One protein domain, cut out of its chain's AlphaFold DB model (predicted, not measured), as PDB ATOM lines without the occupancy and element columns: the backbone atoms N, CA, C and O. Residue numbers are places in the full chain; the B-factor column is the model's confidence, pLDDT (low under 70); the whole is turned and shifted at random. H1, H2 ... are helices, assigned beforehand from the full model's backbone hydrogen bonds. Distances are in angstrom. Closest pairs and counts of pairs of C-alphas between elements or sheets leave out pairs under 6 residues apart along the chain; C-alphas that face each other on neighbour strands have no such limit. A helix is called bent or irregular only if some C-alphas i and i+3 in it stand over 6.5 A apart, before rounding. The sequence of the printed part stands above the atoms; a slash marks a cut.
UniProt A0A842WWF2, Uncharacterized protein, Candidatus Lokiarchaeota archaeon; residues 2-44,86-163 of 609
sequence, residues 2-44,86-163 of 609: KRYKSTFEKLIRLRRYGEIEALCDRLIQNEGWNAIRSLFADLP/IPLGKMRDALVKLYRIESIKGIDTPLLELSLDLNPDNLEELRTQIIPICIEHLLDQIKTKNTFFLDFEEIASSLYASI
ATOM      1  N   LYS A   2     -26.420  66.111 -58.967       86.00
ATOM      2  CA  LYS A   2     -27.904  66.274 -58.897       86.00
ATOM      3  C   LYS A   2     -28.701  65.289 -59.775       86.00
ATOM      4  O   LYS A   2     -29.690  64.725 -59.315       86.00
ATOM      5  N   ARG A   3     -28.250  65.058 -61.016       86.38
ATOM      6  CA  ARG A   3     -28.867  64.088 -61.941       86.38
ATOM      7  C   ARG A   3     -28.787  62.656 -61.402       86.38
ATOM      8  O   ARG A   3     -29.807  61.980 -61.361       86.38
ATOM      9  N   TYR A   4     -27.612  62.236 -60.923       88.81
ATOM     10  CA  TYR A   4     -27.418  60.915 -60.316       88.81
ATOM     11  C   TYR A   4     -28.309  60.706 -59.101       88.81
ATOM     12  O   TYR A   4     -28.934  59.660 -59.002       88.81
ATOM     13  N   LYS A   5     -28.462  61.718 -58.241       89.56
ATOM     14  CA  LYS A   5     -29.348  61.650 -57.073       89.56
ATOM     15  C   LYS A   5     -30.796  61.338 -57.449       89.56
ATOM     16  O   LYS A   5     -31.377  60.413 -56.895       89.56
ATOM     17  N   SER A   6     -31.361  62.077 -58.405       86.94
ATOM     18  CA  SER A   6     -32.741  61.852 -58.859       86.94
ATOM     19  C   SER A   6     -32.919  60.462 -59.480       86.94
ATOM     20  O   SER A   6     -33.881  59.762 -59.164       86.94
ATOM     21  N   THR A   7     -31.964  60.027 -60.311       90.00
ATOM     22  CA  THR A   7     -31.973  58.675 -60.883       90.00
ATOM     23  C   THR A   7     -31.873  57.607 -59.795       90.00
ATOM     24  O   THR A   7     -32.675  56.683 -59.779       90.00
ATOM     25  N   PHE A   8     -30.951  57.750 -58.850       90.94
ATOM     26  CA  PHE A   8     -30.727  56.790 -57.772       90.94
ATOM     27  C   PHE A   8     -31.947  56.666 -56.847       90.94
ATOM     28  O   PHE A   8     -32.409  55.560 -56.567       90.94
ATOM     29  N   GLU A   9     -32.553  57.795 -56.465       90.31
ATOM     30  CA  GLU A   9     -33.803  57.838 -55.697       90.31
ATOM     31  C   GLU A   9     -34.936  57.081 -56.398       90.31
ATOM     32  O   GLU A   9     -35.654  56.287 -55.776       90.31
ATOM     33  N   LYS A  10     -35.080  57.298 -57.709       87.44
ATOM     34  CA  LYS A  10     -36.057  56.594 -58.540       87.44
ATOM     35  C   LYS A  10     -35.792  55.089 -58.547       87.44
ATOM     36  O   LYS A  10     -36.719  54.317 -58.295       87.44
ATOM     37  N   LEU A  11     -34.553  54.671 -58.796       91.00
ATOM     38  CA  LEU A  11     -34.200  53.255 -58.873       91.00
ATOM     39  C   LEU A  11     -34.464  52.524 -57.551       91.00
ATOM     40  O   LEU A  11     -35.037  51.435 -57.576       91.00
ATOM     41  N   ILE A  12     -34.157  53.137 -56.400       90.94
ATOM     42  CA  ILE A  12     -34.455  52.553 -55.079       90.94
ATOM     43  C   ILE A  12     -35.965  52.410 -54.867       90.94
ATOM     44  O   ILE A  12     -36.445  51.368 -54.418       90.94
ATOM     45  N   ARG A  13     -36.756  53.432 -55.216       88.31
ATOM     46  CA  ARG A  13     -38.223  53.362 -55.083       88.31
ATOM     47  C   ARG A  13     -38.839  52.239 -55.902       88.31
ATOM     48  O   ARG A  13     -39.799  51.619 -55.425       88.31
ATOM     49  N   LEU A  14     -38.306  52.038 -57.103       86.50
ATOM     50  CA  LEU A  14     -38.717  51.010 -58.050       86.50
ATOM     51  C   LEU A  14     -38.030  49.662 -57.797       86.50
ATOM     52  O   LEU A  14     -38.356  48.710 -58.486       86.50
ATOM     53  N   ARG A  15     -37.104  49.565 -56.828       91.31
ATOM     54  CA  ARG A  15     -36.331  48.348 -56.521       91.31
ATOM     55  C   ARG A  15     -35.630  47.744 -57.749       91.31
ATOM     56  O   ARG A  15     -35.483  46.531 -57.856       91.31
ATOM     57  N   ARG A  16     -35.154  48.595 -58.664       89.88
ATOM     58  CA  ARG A  16     -34.411  48.186 -59.869       89.88
ATOM     59  C   ARG A  16     -32.950  47.894 -59.532       89.88
ATOM     60  O   ARG A  16     -32.053  48.626 -59.939       89.88
ATOM     61  N   TYR A  17     -32.711  46.847 -58.740       92.62
ATOM     62  CA  TYR A  17     -31.398  46.591 -58.135       92.62
ATOM     63  C   TYR A  17     -30.273  46.406 -59.155       92.62
ATOM     64  O   TYR A  17     -29.204  46.962 -58.947       92.62
ATOM     65  N   GLY A  18     -30.521  45.741 -60.288       91.62
ATOM     66  CA  GLY A  18     -29.505  45.610 -61.341       91.62
ATOM     67  C   GLY A  18     -29.057  46.960 -61.918       91.62
ATOM     68  O   GLY A  18     -27.874  47.180 -62.159       91.62
ATOM     69  N   GLU A  19     -29.983  47.913 -62.072       93.19
ATOM     70  CA  GLU A  19     -29.655  49.276 -62.512       93.19
ATOM     71  C   GLU A  19     -28.964  50.090 -61.408       93.19
ATOM     72  O   GLU A  19     -28.111  50.923 -61.714       93.19
ATOM     73  N   ILE A  20     -29.306  49.849 -60.134       94.31
ATOM     74  CA  ILE A  20     -28.606  50.432 -58.975       94.31
ATOM     75  C   ILE A  20     -27.156  49.950 -58.959       94.31
ATOM     76  O   ILE A  20     -26.260  50.782 -58.887       94.31
ATOM     77  N   GLU A  21     -26.920  48.642 -59.086       94.50
ATOM     78  CA  GLU A  21     -25.578  48.052 -59.130       94.50
ATOM     79  C   GLU A  21     -24.749  48.634 -60.278       94.50
ATOM     80  O   GLU A  21     -23.656  49.145 -60.043       94.50
ATOM     81  N   ALA A  22     -25.293  48.659 -61.499       94.94
ATOM     82  CA  ALA A  22     -24.605  49.217 -62.666       94.94
ATOM     83  C   ALA A  22     -24.351  50.734 -62.560       94.94
ATOM     84  O   ALA A  22     -23.419  51.273 -63.162       94.94
ATOM     85  N   LEU A  23     -25.202  51.471 -61.840       94.75
ATOM     86  CA  LEU A  23     -24.972  52.884 -61.555       94.75
ATOM     87  C   LEU A  23     -23.889  53.070 -60.485       94.75
ATOM     88  O   LEU A  23     -23.018  53.917 -60.666       94.75
ATOM     89  N   CYS A  24     -23.926  52.281 -59.410       94.25
ATOM     90  CA  CYS A  24     -22.922  52.307 -58.352       94.25
ATOM     91  C   CYS A  24     -21.536  51.949 -58.890       94.25
ATOM     92  O   CYS A  24     -20.612  52.725 -58.696       94.25
ATOM     93  N   ASP A  25     -21.393  50.849 -59.628       93.69
ATOM     94  CA  ASP A  25     -20.098  50.419 -60.167       93.69
ATOM     95  C   ASP A  25     -19.445  51.511 -61.034       93.69
ATOM     96  O   ASP A  25     -18.304  51.912 -60.796       93.69
ATOM     97  N   ARG A  26     -20.223  52.125 -61.938       94.69
ATOM     98  CA  ARG A  26     -19.760  53.273 -62.736       94.69
ATOM     99  C   ARG A  26     -19.381  54.483 -61.887       94.69
ATOM    100  O   ARG A  26     -18.454  55.200 -62.248       94.69
ATOM    101  N   LEU A  27     -20.114  54.776 -60.815       94.31
ATOM    102  CA  LEU A  27     -19.794  55.911 -59.945       94.31
ATOM    103  C   LEU A  27     -18.533  55.658 -59.122       94.31
ATOM    104  O   LEU A  27     -17.743  56.582 -58.980       94.31
ATOM    105  N   ILE A  28     -18.307  54.433 -58.640       94.06
ATOM    106  CA  ILE A  28     -17.074  54.090 -57.917       94.06
ATOM    107  C   ILE A  28     -15.872  54.235 -58.852       94.06
ATOM    108  O   ILE A  28     -14.922  54.925 -58.506       94.06
ATOM    109  N   GLN A  29     -15.950  53.685 -60.066       93.25
ATOM    110  CA  GLN A  29     -14.852  53.755 -61.037       93.25
ATOM    111  C   GLN A  29     -14.491  55.193 -61.449       93.25
ATOM    112  O   GLN A  29     -13.328  55.481 -61.709       93.25
ATOM    113  N   ASN A  30     -15.477  56.097 -61.532       95.19
ATOM    114  CA  ASN A  30     -15.259  57.464 -62.023       95.19
ATOM    115  C   ASN A  30     -15.036  58.502 -60.912       95.19
ATOM    116  O   ASN A  30     -14.275  59.446 -61.099       95.19
ATOM    117  N   GLU A  31     -15.745  58.378 -59.789       95.38
ATOM    118  CA  GLU A  31     -15.803  59.390 -58.723       95.38
ATOM    119  C   GLU A  31     -15.446  58.817 -57.332       95.38
ATOM    120  O   GLU A  31     -15.404  59.556 -56.345       95.38
ATOM    121  N   GLY A  32     -15.176  57.510 -57.235       94.06
ATOM    122  CA  GLY A  32     -14.869  56.807 -55.989       94.06
ATOM    123  C   GLY A  32     -16.090  56.537 -55.101       94.06
ATOM    124  O   GLY A  32     -17.186  57.075 -55.284       94.06
ATOM    125  N   TRP A  33     -15.900  55.714 -54.065       92.56
ATOM    126  CA  TRP A  33     -16.960  55.365 -53.103       92.56
ATOM    127  C   TRP A  33     -17.545  56.582 -52.359       92.56
ATOM    128  O   TRP A  33     -18.721  56.591 -51.988       92.56
ATOM    129  N   ASN A  34     -16.759  57.649 -52.183       91.38
ATOM    130  CA  ASN A  34     -17.209  58.905 -51.570       91.38
ATOM    131  C   ASN A  34     -18.406  59.537 -52.299       91.38
ATOM    132  O   ASN A  34     -19.296  60.090 -51.649       91.38
ATOM    133  N   ALA A  35     -18.473  59.422 -53.629       91.62
ATOM    134  CA  ALA A  35     -19.603  59.935 -54.398       91.62
ATOM    135  C   ALA A  35     -20.901  59.189 -54.061       91.62
ATOM    136  O   ALA A  35     -21.956  59.808 -53.907       91.62
ATOM    137  N   ILE A  36     -20.827  57.869 -53.866       90.00
ATOM    138  CA  ILE A  36     -21.974  57.057 -53.448       90.00
ATOM    139  C   ILE A  36     -22.377  57.375 -52.011       90.00
ATOM    140  O   ILE A  36     -23.564  57.571 -51.751       90.00
ATOM    141  N   ARG A  37     -21.413  57.505 -51.090       87.56
ATOM    142  CA  ARG A  37     -21.680  57.935 -49.707       87.56
ATOM    143  C   ARG A  37     -22.427  59.267 -49.674       87.56
ATOM    144  O   ARG A  37     -23.465  59.372 -49.023       87.56
ATOM    145  N   SER A  38     -21.952  60.250 -50.441       88.06
ATOM    146  CA  SER A  38     -22.621  61.545 -50.585       88.06
ATOM    147  C   SER A  38     -24.026  61.402 -51.170       88.06
ATOM    148  O   SER A  38     -24.949  62.033 -50.660       88.06
ATOM    149  N   LEU A  39     -24.223  60.540 -52.178       88.19
ATOM    150  CA  LEU A  39     -25.555  60.267 -52.717       88.19
ATOM    151  C   LEU A  39     -26.492  59.738 -51.639       88.19
ATOM    152  O   LEU A  39     -27.562  60.313 -51.485       88.19
ATOM    153  N   PHE A  40     -26.109  58.705 -50.888       84.12
ATOM    154  CA  PHE A  40     -26.959  58.134 -49.841       84.12
ATOM    155  C   PHE A  40     -27.251  59.119 -48.702       84.12
ATOM    156  O   PHE A  40     -28.407  59.228 -48.297       84.12
ATOM    157  N   ALA A  41     -26.240  59.853 -48.226       82.75
ATOM    158  CA  ALA A  41     -26.388  60.840 -47.153       82.75
ATOM    159  C   ALA A  41     -27.349  61.980 -47.529       82.75
ATOM    160  O   ALA A  41     -28.082  62.500 -46.690       82.75
ATOM    161  N   ASP A  42     -27.386  62.337 -48.813       85.19
ATOM    162  CA  ASP A  42     -28.242  63.395 -49.333       85.19
ATOM    163  C   ASP A  42     -29.692  62.952 -49.592       85.19
ATOM    164  O   ASP A  42     -30.551  63.805 -49.870       85.19
ATOM    165  N   LEU A  43     -29.994  61.650 -49.592       83.25
ATOM    166  CA  LEU A  43     -31.336  61.166 -49.913       83.25
ATOM    167  C   LEU A  43     -32.317  61.526 -48.794       83.25
ATOM    168  O   LEU A  43     -32.030  61.308 -47.619       83.25
ATOM    169  N   PRO A  44     -33.511  62.043 -49.130       79.06
ATOM    170  CA  PRO A  44     -34.541  62.292 -48.134       79.06
ATOM    171  C   PRO A  44     -35.081  60.947 -47.637       79.06
ATOM    172  O   PRO A  44     -35.963  60.361 -48.262       79.06
ATOM    173  N   ILE A  86     -37.527  58.556 -49.638       86.19
ATOM    174  CA  ILE A  86     -37.370  57.114 -49.839       86.19
ATOM    175  C   ILE A  86     -37.739  56.430 -48.519       86.19
ATOM    176  O   ILE A  86     -37.196  56.801 -47.476       86.19
ATOM    177  N   PRO A  87     -38.645  55.438 -48.527       90.00
ATOM    178  CA  PRO A  87     -38.863  54.602 -47.356       90.00
ATOM    179  C   PRO A  87     -37.565  53.941 -46.885       90.00
ATOM    180  O   PRO A  87     -36.891  53.292 -47.688       90.00
ATOM    181  N   LEU A  88     -37.241  54.047 -45.593       89.00
ATOM    182  CA  LEU A  88     -36.021  53.458 -45.030       89.00
ATOM    183  C   LEU A  88     -35.899  51.949 -45.319       89.00
ATOM    184  O   LEU A  88     -34.809  51.473 -45.618       89.00
ATOM    185  N   GLY A  89     -37.011  51.207 -45.344       93.44
ATOM    186  CA  GLY A  89     -37.003  49.779 -45.678       93.44
ATOM    187  C   GLY A  89     -36.603  49.496 -47.129       93.44
ATOM    188  O   GLY A  89     -35.850  48.564 -47.389       93.44
ATOM    189  N   LYS A  90     -37.013  50.347 -48.080       93.50
ATOM    190  CA  LYS A  90     -36.573  50.228 -49.483       93.50
ATOM    191  C   LYS A  90     -35.098  50.569 -49.650       93.50
ATOM    192  O   LYS A  90     -34.418  49.919 -50.435       93.50
ATOM    193  N   MET A  91     -34.618  51.573 -48.912       93.12
ATOM    194  CA  MET A  91     -33.194  51.910 -48.874       93.12
ATOM    195  C   MET A  91     -32.373  50.728 -48.364       93.12
ATOM    196  O   MET A  91     -31.416  50.308 -49.005       93.12
ATOM    197  N   ARG A  92     -32.797  50.165 -47.231       94.88
ATOM    198  CA  ARG A  92     -32.187  48.984 -46.632       94.88
ATOM    199  C   ARG A  92     -32.139  47.822 -47.618       94.88
ATOM    200  O   ARG A  92     -31.077  47.250 -47.813       94.88
ATOM    201  N   ASP A  93     -33.258  47.495 -48.258       95.62
ATOM    202  CA  ASP A  93     -33.313  46.384 -49.211       95.62
ATOM    203  C   ASP A  93     -32.414  46.618 -50.439       95.62
ATOM    204  O   ASP A  93     -31.820  45.671 -50.951       95.62
ATOM    205  N   ALA A  94     -32.267  47.871 -50.892       94.69
ATOM    206  CA  ALA A  94     -31.315  48.220 -51.944       94.69
ATOM    207  C   ALA A  94     -29.860  48.009 -51.504       94.69
ATOM    208  O   ALA A  94     -29.078  47.484 -52.289       94.69
ATOM    209  N   LEU A  95     -29.506  48.353 -50.261       95.31
ATOM    210  CA  LEU A  95     -28.174  48.094 -49.699       95.31
ATOM    211  C   LEU A  95     -27.907  46.595 -49.517       95.31
ATOM    212  O   LEU A  95     -26.844  46.123 -49.898       95.31
ATOM    213  N   VAL A  96     -28.889  45.836 -49.016       96.81
ATOM    214  CA  VAL A  96     -28.809  44.367 -48.911       96.81
ATOM    215  C   VAL A  96     -28.472  43.744 -50.268       96.81
ATOM    216  O   VAL A  96     -27.590  42.894 -50.356       96.81
ATOM    217  N   LYS A  97     -29.148  44.198 -51.330       95.75
ATOM    218  CA  LYS A  97     -28.907  43.751 -52.707       95.75
ATOM    219  C   LYS A  97     -27.545  44.197 -53.233       95.75
ATOM    220  O   LYS A  97     -26.785  43.378 -53.733       95.75
ATOM    221  N   LEU A  98     -27.206  45.473 -53.053       95.06
ATOM    222  CA  LEU A  98     -25.932  46.041 -53.490       95.06
ATOM    223  C   LEU A  98     -24.741  45.274 -52.892       95.06
ATOM    224  O   LEU A  98     -23.794  44.952 -53.613       95.06
ATOM    225  N   TYR A  99     -24.823  44.922 -51.606       96.50
ATOM    226  CA  TYR A  99     -23.781  44.194 -50.876       96.50
ATOM    227  C   TYR A  99     -23.826  42.673 -51.070       96.50
ATOM    228  O   TYR A  99     -22.927  41.991 -50.589       96.50
ATOM    229  N   ARG A 100     -24.829  42.136 -51.780       96.75
ATOM    230  CA  ARG A 100     -25.055  40.690 -51.962       96.75
ATOM    231  C   ARG A 100     -25.151  39.907 -50.647       96.75
ATOM    232  O   ARG A 100     -24.579  38.830 -50.499       96.75
ATOM    233  N   ILE A 101     -25.865  40.477 -49.676       97.38
ATOM    234  CA  ILE A 101     -26.045  39.898 -48.337       97.38
ATOM    235  C   ILE A 101     -27.484  39.412 -48.104       97.38
ATOM    236  O   ILE A 101     -27.983  39.418 -46.979       97.38
ATOM    237  N   GLU A 102     -28.196  39.015 -49.163       96.50
ATOM    238  CA  GLU A 102     -29.616  38.646 -49.097       96.50
ATOM    239  C   GLU A 102     -29.911  37.511 -48.120       96.50
ATOM    240  O   GLU A 102     -30.908  37.578 -47.404       96.50
ATOM    241  N   SER A 103     -29.024  36.525 -48.023       97.19
ATOM    242  CA  SER A 103     -29.178  35.399 -47.099       97.19
ATOM    243  C   SER A 103     -29.105  35.801 -45.629       97.19
ATOM    244  O   SER A 103     -29.615  35.093 -44.771       97.19
ATOM    245  N   ILE A 104     -28.522  36.965 -45.329       97.00
ATOM    246  CA  ILE A 104     -28.519  37.581 -43.997       97.00
ATOM    247  C   ILE A 104     -29.303  38.897 -43.993       97.00
ATOM    248  O   ILE A 104     -29.067  39.778 -43.165       97.00
ATOM    249  N   LYS A 105     -30.314  39.032 -44.866       96.19
ATOM    250  CA  LYS A 105     -31.201  40.206 -44.917       96.19
ATOM    251  C   LYS A 105     -31.965  40.463 -43.622       96.19
ATOM    252  O   LYS A 105     -32.731  41.419 -43.596       96.19
ATOM    253  N   GLY A 106     -31.812  39.658 -42.575       96.62
ATOM    254  CA  GLY A 106     -32.308  39.922 -41.226       96.62
ATOM    255  C   GLY A 106     -31.379  40.756 -40.337       96.62
ATOM    256  O   GLY A 106     -31.786  41.070 -39.220       96.62
ATOM    257  N   ILE A 107     -30.188  41.140 -40.816       97.00
ATOM    258  CA  ILE A 107     -29.224  41.945 -40.052       97.00
ATOM    259  C   ILE A 107     -29.841  43.265 -39.554       97.00
ATOM    260  O   ILE A 107     -30.484  44.004 -40.313       97.00
ATOM    261  N   ASP A 108     -29.679  43.543 -38.264       95.81
ATOM    262  CA  ASP A 108     -30.277  44.664 -37.540       95.81
ATOM    263  C   ASP A 108     -29.266  45.784 -37.281       95.81
ATOM    264  O   ASP A 108     -29.087  46.271 -36.166       95.81
ATOM    265  N   THR A 109     -28.583  46.193 -38.346       93.00
ATOM    266  CA  THR A 109     -27.556  47.233 -38.295       93.00
ATOM    267  C   THR A 109     -27.758  48.225 -39.441       93.00
ATOM    268  O   THR A 109     -28.167  47.811 -40.535       93.00
ATOM    269  N   PRO A 110     -27.514  49.534 -39.239       91.56
ATOM    270  CA  PRO A 110     -27.559  50.516 -40.318       91.56
ATOM    271  C   PRO A 110     -26.488  50.226 -41.384       91.56
ATOM    272  O   PRO A 110     -25.342  50.644 -41.280       91.56
ATOM    273  N   LEU A 111     -26.866  49.510 -42.446       92.56
ATOM    274  CA  LEU A 111     -25.941  49.029 -43.487       92.56
ATOM    275  C   LEU A 111     -25.116  50.132 -44.166       92.56
ATOM    276  O   LEU A 111     -24.009  49.878 -44.632       92.56
ATOM    277  N   LEU A 112     -25.649  51.353 -44.242       90.38
ATOM    278  CA  LEU A 112     -24.901  52.483 -44.783       90.38
ATOM    279  C   LEU A 112     -23.737  52.866 -43.859       90.38
ATOM    280  O   LEU A 112     -22.639  53.106 -44.352       90.38
ATOM    281  N   GLU A 113     -23.962  52.868 -42.543       90.25
ATOM    282  CA  GLU A 113     -22.949  53.216 -41.539       90.25
ATOM    283  C   GLU A 113     -21.782  52.225 -41.563       90.25
ATOM    284  O   GLU A 113     -20.632  52.647 -41.552       90.25
ATOM    285  N   LEU A 114     -22.068  50.929 -41.745       91.94
ATOM    286  CA  LEU A 114     -21.043  49.878 -41.856       91.94
ATOM    287  C   LEU A 114     -20.069  50.068 -43.022       91.94
ATOM    288  O   LEU A 114     -18.973  49.521 -43.021       91.94
ATOM    289  N   SER A 115     -20.482  50.821 -44.037       91.06
ATOM    290  CA  SER A 115     -19.685  51.074 -45.235       91.06
ATOM    291  C   SER A 115     -19.005  52.444 -45.242       91.06
ATOM    292  O   SER A 115     -18.348  52.789 -46.229       91.06
ATOM    293  N   LEU A 116     -19.187  53.253 -44.188       87.31
ATOM    294  CA  LEU A 116     -18.681  54.626 -44.155       87.31
ATOM    295  C   LEU A 116     -17.159  54.691 -44.134       87.31
ATOM    296  O   LEU A 116     -16.617  55.593 -44.762       87.31
ATOM    297  N   ASP A 117     -16.493  53.739 -43.486       90.50
ATOM    298  CA  ASP A 117     -15.031  53.734 -43.340       90.50
ATOM    299  C   ASP A 117     -14.318  52.934 -44.438       90.50
ATOM    300  O   ASP A 117     -13.091  52.925 -44.521       90.50
ATOM    301  N   LEU A 118     -15.083  52.289 -45.321       94.19
ATOM    302  CA  LEU A 118     -14.538  51.544 -46.451       94.19
ATOM    303  C   LEU A 118     -14.115  52.499 -47.571       94.19
ATOM    304  O   LEU A 118     -14.707  53.564 -47.766       94.19
ATOM    305  N   ASN A 119     -13.105  52.109 -48.346       94.56
ATOM    306  CA  ASN A 119     -12.682  52.854 -49.532       94.56
ATOM    307  C   ASN A 119     -12.355  51.913 -50.702       94.56
ATOM    308  O   ASN A 119     -11.190  51.781 -51.064       94.56
ATOM    309  N   PRO A 120     -13.370  51.229 -51.252       96.06
ATOM    310  CA  PRO A 120     -13.189  50.277 -52.337       96.06
ATOM    311  C   PRO A 120     -12.997  50.974 -53.691       96.06
ATOM    312  O   PRO A 120     -13.637  51.995 -53.967       96.06
ATOM    313  N   ASP A 121     -12.201  50.359 -54.563       93.25
ATOM    314  CA  ASP A 121     -11.963  50.796 -55.943       93.25
ATOM    315  C   ASP A 121     -13.075  50.341 -56.903       93.25
ATOM    316  O   ASP A 121     -13.242  50.884 -57.995       93.25
ATOM    317  N   ASN A 122     -13.856  49.329 -56.515       94.50
ATOM    318  CA  ASN A 122     -15.004  48.834 -57.275       94.50
ATOM    319  C   ASN A 122     -16.035  48.140 -56.368       94.50
ATOM    320  O   ASN A 122     -15.833  47.953 -55.167       94.50
ATOM    321  N   LEU A 123     -17.172  47.748 -56.945       94.75
ATOM    322  CA  LEU A 123     -18.269  47.159 -56.177       94.75
ATOM    323  C   LEU A 123     -17.957  45.753 -55.624       94.75
ATOM    324  O   LEU A 123     -18.465  45.399 -54.562       94.75
ATOM    325  N   GLU A 124     -17.133  44.951 -56.301       96.69
ATOM    326  CA  GLU A 124     -16.734  43.624 -55.797       96.69
ATOM    327  C   GLU A 124     -15.756  43.730 -54.626       96.69
ATOM    328  O   GLU A 124     -15.843  42.965 -53.662       96.69
ATOM    329  N   GLU A 125     -14.877  44.728 -54.641       97.06
ATOM    330  CA  GLU A 125     -14.018  45.014 -53.501       97.06
ATOM    331  C   GLU A 125     -14.838  45.484 -52.293       97.06
ATOM    332  O   GLU A 125     -14.634  44.980 -51.189       97.06
ATOM    333  N   LEU A 126     -15.840  46.354 -52.498       95.75
ATOM    334  CA  LEU A 126     -16.777  46.750 -51.438       95.75
ATOM    335  C   LEU A 126     -17.437  45.526 -50.794       95.75
ATOM    336  O   LEU A 126     -17.478  45.417 -49.572       95.75
ATOM    337  N   ARG A 127     -17.952  44.606 -51.620       96.69
ATOM    338  CA  ARG A 127     -18.582  43.352 -51.175       96.69
ATOM    339  C   ARG A 127     -17.606  42.497 -50.370       96.69
ATOM    340  O   ARG A 127     -17.954  42.012 -49.298       96.69
ATOM    341  N   THR A 128     -16.372  42.370 -50.848       97.19
ATOM    342  CA  THR A 128     -15.310  41.636 -50.148       97.19
ATOM    343  C   THR A 128     -15.022  42.234 -48.768       97.19
ATOM    344  O   THR A 128     -14.927  41.495 -47.791       97.19
ATOM    345  N   GLN A 129     -14.938  43.564 -48.671       97.38
ATOM    346  CA  GLN A 129     -14.633  44.271 -47.426       97.38
ATOM    347  C   GLN A 129     -15.815  44.292 -46.437       97.38
ATOM    348  O   GLN A 129     -15.605  44.181 -45.230       97.38
ATOM    349  N   ILE A 130     -17.058  44.417 -46.920       96.62
ATOM    350  CA  ILE A 130     -18.246  44.548 -46.058       96.62
ATOM    351  C   ILE A 130     -18.698  43.210 -45.455       96.62
ATOM    352  O   ILE A 130     -19.263  43.196 -44.363       96.62
ATOM    353  N   ILE A 131     -18.450  42.077 -46.127       96.56
ATOM    354  CA  ILE A 131     -18.902  40.754 -45.662       96.56
ATOM    355  C   ILE A 131     -18.371  40.414 -44.256       96.56
ATOM    356  O   ILE A 131     -19.203  40.090 -43.404       96.56
ATOM    357  N   PRO A 132     -17.056  40.506 -43.956       96.94
ATOM    358  CA  PRO A 132     -16.538  40.241 -42.611       96.94
ATOM    359  C   PRO A 132     -17.175  41.124 -41.531       96.94
ATOM    360  O   PRO A 132     -17.539  40.619 -40.471       96.94
ATOM    361  N   ILE A 133     -17.393  42.410 -41.830       97.44
ATOM    362  CA  ILE A 133     -18.043  43.369 -40.921       97.44
ATOM    363  C   ILE A 133     -19.489  42.938 -40.649       97.44
ATOM    364  O   ILE A 133     -19.929  42.880 -39.502       97.44
ATOM    365  N   CYS A 134     -20.242  42.567 -41.689       96.62
ATOM    366  CA  CYS A 134     -21.601  42.054 -41.518       96.62
ATOM    367  C   CYS A 134     -21.644  40.770 -40.678       96.62
ATOM    368  O   CYS A 134     -22.575  40.609 -39.892       96.62
ATOM    369  N   ILE A 135     -20.665  39.870 -40.823       97.44
ATOM    370  CA  ILE A 135     -20.571  38.644 -40.016       97.44
ATOM    371  C   ILE A 135     -20.345  38.983 -38.540       97.44
ATOM    372  O   ILE A 135     -21.038  38.435 -37.686       97.44
ATOM    373  N   GLU A 136     -19.426  39.903 -38.235       97.69
ATOM    374  CA  GLU A 136     -19.158  40.351 -36.863       97.69
ATOM    375  C   GLU A 136     -20.419  40.930 -36.204       97.69
ATOM    376  O   GLU A 136     -20.833  40.476 -35.134       97.69
ATOM    377  N   HIS A 137     -21.092  41.861 -36.885       97.00
ATOM    378  CA  HIS A 137     -22.341  42.448 -36.397       97.00
ATOM    379  C   HIS A 137     -23.465  41.418 -36.254       97.00
ATOM    380  O   HIS A 137     -24.260  41.493 -35.317       97.00
ATOM    381  N   LEU A 138     -23.540  40.436 -37.155       97.25
ATOM    382  CA  LEU A 138     -24.530  39.370 -37.071       97.25
ATOM    383  C   LEU A 138     -24.269  38.439 -35.878       97.25
ATOM    384  O   LEU A 138     -25.218  38.016 -35.220       97.25
ATOM    385  N   LEU A 139     -23.007  38.148 -35.556       98.19
ATOM    386  CA  LEU A 139     -22.646  37.379 -34.364       98.19
ATOM    387  C   LEU A 139     -23.003  38.130 -33.073       98.19
ATOM    388  O   LEU A 139     -23.532  37.512 -32.148       98.19
ATOM    389  N   ASP A 140     -22.792  39.449 -33.016       97.69
ATOM    390  CA  ASP A 140     -23.231  40.279 -31.883       97.69
ATOM    391  C   ASP A 140     -24.767  40.326 -31.760       97.69
ATOM    392  O   ASP A 140     -25.336  40.128 -30.681       97.69
ATOM    393  N   GLN A 141     -25.467  40.462 -32.889       97.06
ATOM    394  CA  GLN A 141     -26.926  40.372 -32.953       97.06
ATOM    395  C   GLN A 141     -27.443  39.013 -32.437       97.06
ATOM    396  O   GLN A 141     -28.426  38.952 -31.696       97.06
ATOM    397  N   ILE A 142     -26.783  37.910 -32.800       97.62
ATOM    398  CA  ILE A 142     -27.132  36.562 -32.330       97.62
ATOM    399  C   ILE A 142     -26.850  36.418 -30.832       97.62
ATOM    400  O   ILE A 142     -27.689  35.896 -30.099       97.62
ATOM    401  N   LYS A 143     -25.713  36.930 -30.351       97.00
ATOM    402  CA  LYS A 143     -25.341  36.923 -28.928       97.00
ATOM    403  C   LYS A 143     -26.352  37.674 -28.061       97.00
ATOM    404  O   LYS A 143     -26.638  37.256 -26.942       97.00
ATOM    405  N   THR A 144     -26.922  38.756 -28.584       95.25
ATOM    406  CA  THR A 144     -27.990  39.534 -27.935       95.25
ATOM    407  C   THR A 144     -29.392  38.948 -28.151       95.25
ATOM    408  O   THR A 144     -30.379  39.565 -27.754       95.25
ATOM    409  N   LYS A 145     -29.495  37.742 -28.736       94.56
ATOM    410  CA  LYS A 145     -30.743  37.000 -28.997       94.56
ATOM    411  C   LYS A 145     -31.719  37.717 -29.940       94.56
ATOM    412  O   LYS A 145     -32.905  37.405 -29.993       94.56
ATOM    413  N   ASN A 146     -31.242  38.663 -30.746       95.12
ATOM    414  CA  ASN A 146     -32.054  39.333 -31.758       95.12
ATOM    415  C   ASN A 146     -32.109  38.490 -33.047       95.12
ATOM    416  O   ASN A 146     -31.507  38.816 -34.068       95.12
ATOM    417  N   THR A 147     -32.829  37.367 -33.005       96.31
ATOM    418  CA  THR A 147     -32.825  36.369 -34.095       96.31
ATOM    419  C   THR A 147     -34.097  36.367 -34.963       96.31
ATOM    420  O   THR A 147     -34.263  35.496 -35.821       96.31
ATOM    421  N   PHE A 148     -34.982  37.363 -34.790       96.00
ATOM    422  CA  PHE A 148     -36.341  37.416 -35.365       96.00
ATOM    423  C   PHE A 148     -36.416  37.333 -36.892       96.00
ATOM    424  O   PHE A 148     -37.303  36.687 -37.440       96.00
ATOM    425  N   PHE A 149     -35.511  38.020 -37.591       96.94
ATOM    426  CA  PHE A 149     -35.517  38.095 -39.056       96.94
ATOM    427  C   PHE A 149     -34.457  37.205 -39.713       96.94
ATOM    428  O   PHE A 149     -34.240  37.318 -40.918       96.94
ATOM    429  N   LEU A 150     -33.776  36.357 -38.936       97.00
ATOM    430  CA  LEU A 150     -32.752  35.451 -39.449       97.00
ATOM    431  C   LEU A 150     -33.408  34.160 -39.946       97.00
ATOM    432  O   LEU A 150     -33.925  33.366 -39.155       97.00
ATOM    433  N   ASP A 151     -33.393  33.968 -41.264       96.19
ATOM    434  CA  ASP A 151     -33.896  32.756 -41.900       96.19
ATOM    435  C   ASP A 151     -32.829  31.659 -41.830       96.19
ATOM    436  O   ASP A 151     -31.729  31.789 -42.366       96.19
ATOM    437  N   PHE A 152     -33.148  30.583 -41.117       95.62
ATOM    438  CA  PHE A 152     -32.212  29.490 -40.886       95.62
ATOM    439  C   PHE A 152     -31.820  28.781 -42.188       95.62
ATOM    440  O   PHE A 152     -30.646  28.481 -42.390       95.62
ATOM    441  N   GLU A 153     -32.789  28.514 -43.064       96.50
ATOM    442  CA  GLU A 153     -32.569  27.756 -44.298       96.50
ATOM    443  C   GLU A 153     -31.782  28.596 -45.309       96.50
ATOM    444  O   GLU A 153     -30.855  28.102 -45.959       96.50
ATOM    445  N   GLU A 154     -32.098  29.891 -45.390       96.19
ATOM    446  CA  GLU A 154     -31.400  30.838 -46.262       96.19
ATOM    447  C   GLU A 154     -29.936  31.033 -45.830       96.19
ATOM    448  O   GLU A 154     -29.039  31.029 -46.671       96.19
ATOM    449  N   ILE A 155     -29.662  31.126 -44.522       97.75
ATOM    450  CA  ILE A 155     -28.289  31.236 -44.004       97.75
ATOM    451  C   ILE A 155     -27.525  29.923 -44.218       97.75
ATOM    452  O   ILE A 155     -26.393  29.953 -44.703       97.75
ATOM    453  N   ALA A 156     -28.131  28.774 -43.908       97.44
ATOM    454  CA  ALA A 156     -27.479  27.466 -44.007       97.44
ATOM    455  C   ALA A 156     -27.090  27.087 -45.446       97.44
ATOM    456  O   ALA A 156     -26.112  26.373 -45.647       97.44
ATOM    457  N   SER A 157     -27.833  27.579 -46.438       97.06
ATOM    458  CA  SER A 157     -27.571  27.348 -47.867       97.06
ATOM    459  C   SER A 157     -26.644  28.388 -48.514       97.06
ATOM    460  O   SER A 157     -26.421  28.349 -49.723       97.06
ATOM    461  N   SER A 158     -26.090  29.312 -47.726       96.69
ATOM    462  CA  SER A 158     -25.281  30.435 -48.207       96.69
ATOM    463  C   SER A 158     -23.829  30.372 -47.725       96.69
ATOM    464  O   SER A 158     -23.441  29.508 -46.939       96.69
ATOM    465  N   LEU A 159     -23.021  31.356 -48.130       94.75
ATOM    466  CA  LEU A 159     -21.658  31.553 -47.617       94.75
ATOM    467  C   LEU A 159     -21.593  31.896 -46.111       94.75
ATOM    468  O   LEU A 159     -20.511  31.889 -45.534       94.75
ATOM    469  N   TYR A 160     -22.734  32.161 -45.466       96.62
ATOM    470  CA  TYR A 160     -22.833  32.478 -44.035       96.62
ATOM    471  C   TYR A 160     -23.164  31.255 -43.166       96.62
ATOM    472  O   TYR A 160     -23.446  31.400 -41.976       96.62
ATOM    473  N   ALA A 161     -23.119  30.044 -43.733       97.06
ATOM    474  CA  ALA A 161     -23.431  28.802 -43.026       97.06
ATOM    475  C   ALA A 161     -22.591  28.588 -41.750       97.06
ATOM    476  O   ALA A 161     -23.051  27.934 -40.816       97.06
ATOM    477  N   SER A 162     -21.393  29.182 -41.665       96.25
ATOM    478  CA  SER A 162     -20.537  29.132 -40.471       96.25
ATOM    479  C   SER A 162     -21.173  29.745 -39.216       96.25
ATOM    480  O   SER A 162     -20.758  29.409 -38.113       96.25
ATOM    481  N   ILE A 163     -22.192  30.598 -39.366       97.50
ATOM    482  CA  ILE A 163     -22.899  31.270 -38.264       97.50
ATOM    483  C   ILE A 163     -24.022  30.392 -37.684       97.50
ATOM    484  O   ILE A 163     -24.495  30.622 -36.569       97.50
TER     485      ILE A 163
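This is residues 2 to 44 and 86 to 163 of the 609 residues of an uncharacterized protein of Candidatus Lokiarchaeota archaeon (UniProt A0A842WWF2). Helices H1, H2 and H3 make a crossed cluster at one end, with H4 packed on H1 and H2 nearer the middle of the model, and the long helix H5 runs from H2 toward the other end, where the short helix H6 lies without touching any helix. Between H4 and H5 in the chain, residues 99 to 122 wind through a long stretch with no named element. The printed part has 121 residues with six named helices, H1 to H6 in order, and no named strand; its class is all helix. It is compact, with a radius of gyration of the C-alphas of 14.5 A, yet only just elongated, spanning 42 by 28 by 23 A.

H1, residues 2 to 13, begins at C-alpha 2 (-27.904, 66.274, -58.897) and is 17.0 A long from first to last C-alpha. H2, residues 17 to 31, is 20.2 A long. H3 is residues 33 to 42 and H4 residues 88 to 98, 14.4 A and 15.1 A long. H5, residues 123 to 143, is the longest helix at 30.0 A and ends at C-alpha 143 (-25.341, 36.923, -28.928). It has a kink of 33 degrees near residue 130 and is only just irregular: C-alphas 129 and 132 are 6.6 A apart. H6, residues 152 to 156, is 6.0 A long and ends at C-alpha 156 (-27.479, 27.466, -44.007).

H1 and H2 form a helical hairpin at a shallow tilt of 26 degrees, opposite ways; H1 touches H2 with residues 8 to 12 alone, and the closest C-alphas, of Leu 11 and Ile 20, are 6.3 A apart. H1 and H3 are close but not clearly touching, the closest C-alphas being those of Lys 5 and Leu 39 at 5.9 A. H1 touches H4 with residues 12 to 13 alone, about perpendicular at 83 degrees, closest at the C-alphas of Ile 12 and Ala 94, 6.2 A. H2 touches H3 with residues 24 to 28 alone at a steep tilt of 59 degrees, opposite ways, with the C-alphas of Leu 27 and Ala 35 closest at 6.9 A. H2 touches H4 with residues 17 to 21 alone, only just about perpendicular at 73 degrees, with the C-alphas of Glu 21 and Leu 98 closest at 6.0 A. H5 touches H2 with residue 123 alone, closest at the C-alphas of Asp 25 and Leu 123, 5.5 A. H4 and H5 are only just apart, at 8.2 A, and H5 and H6 are apart. In H1, H3, H4 and H6 every O i to N i+4 pair is within hydrogen-bond range; in H2 10 of 11 are, in H5 15 of 17.

The two C-alphas farthest apart, of Arg 3 and Lys 143, are 42.9 A apart. Residues 45 to 85 are not printed, and C-alphas 44 and 86 are 6.1 A apart across that cut, which lies in the link from H3 to H4. The link from H4 to H5 is long, with 24 residues. The mean pLDDT of the printed part is 93.5, and no printed residue is under 70.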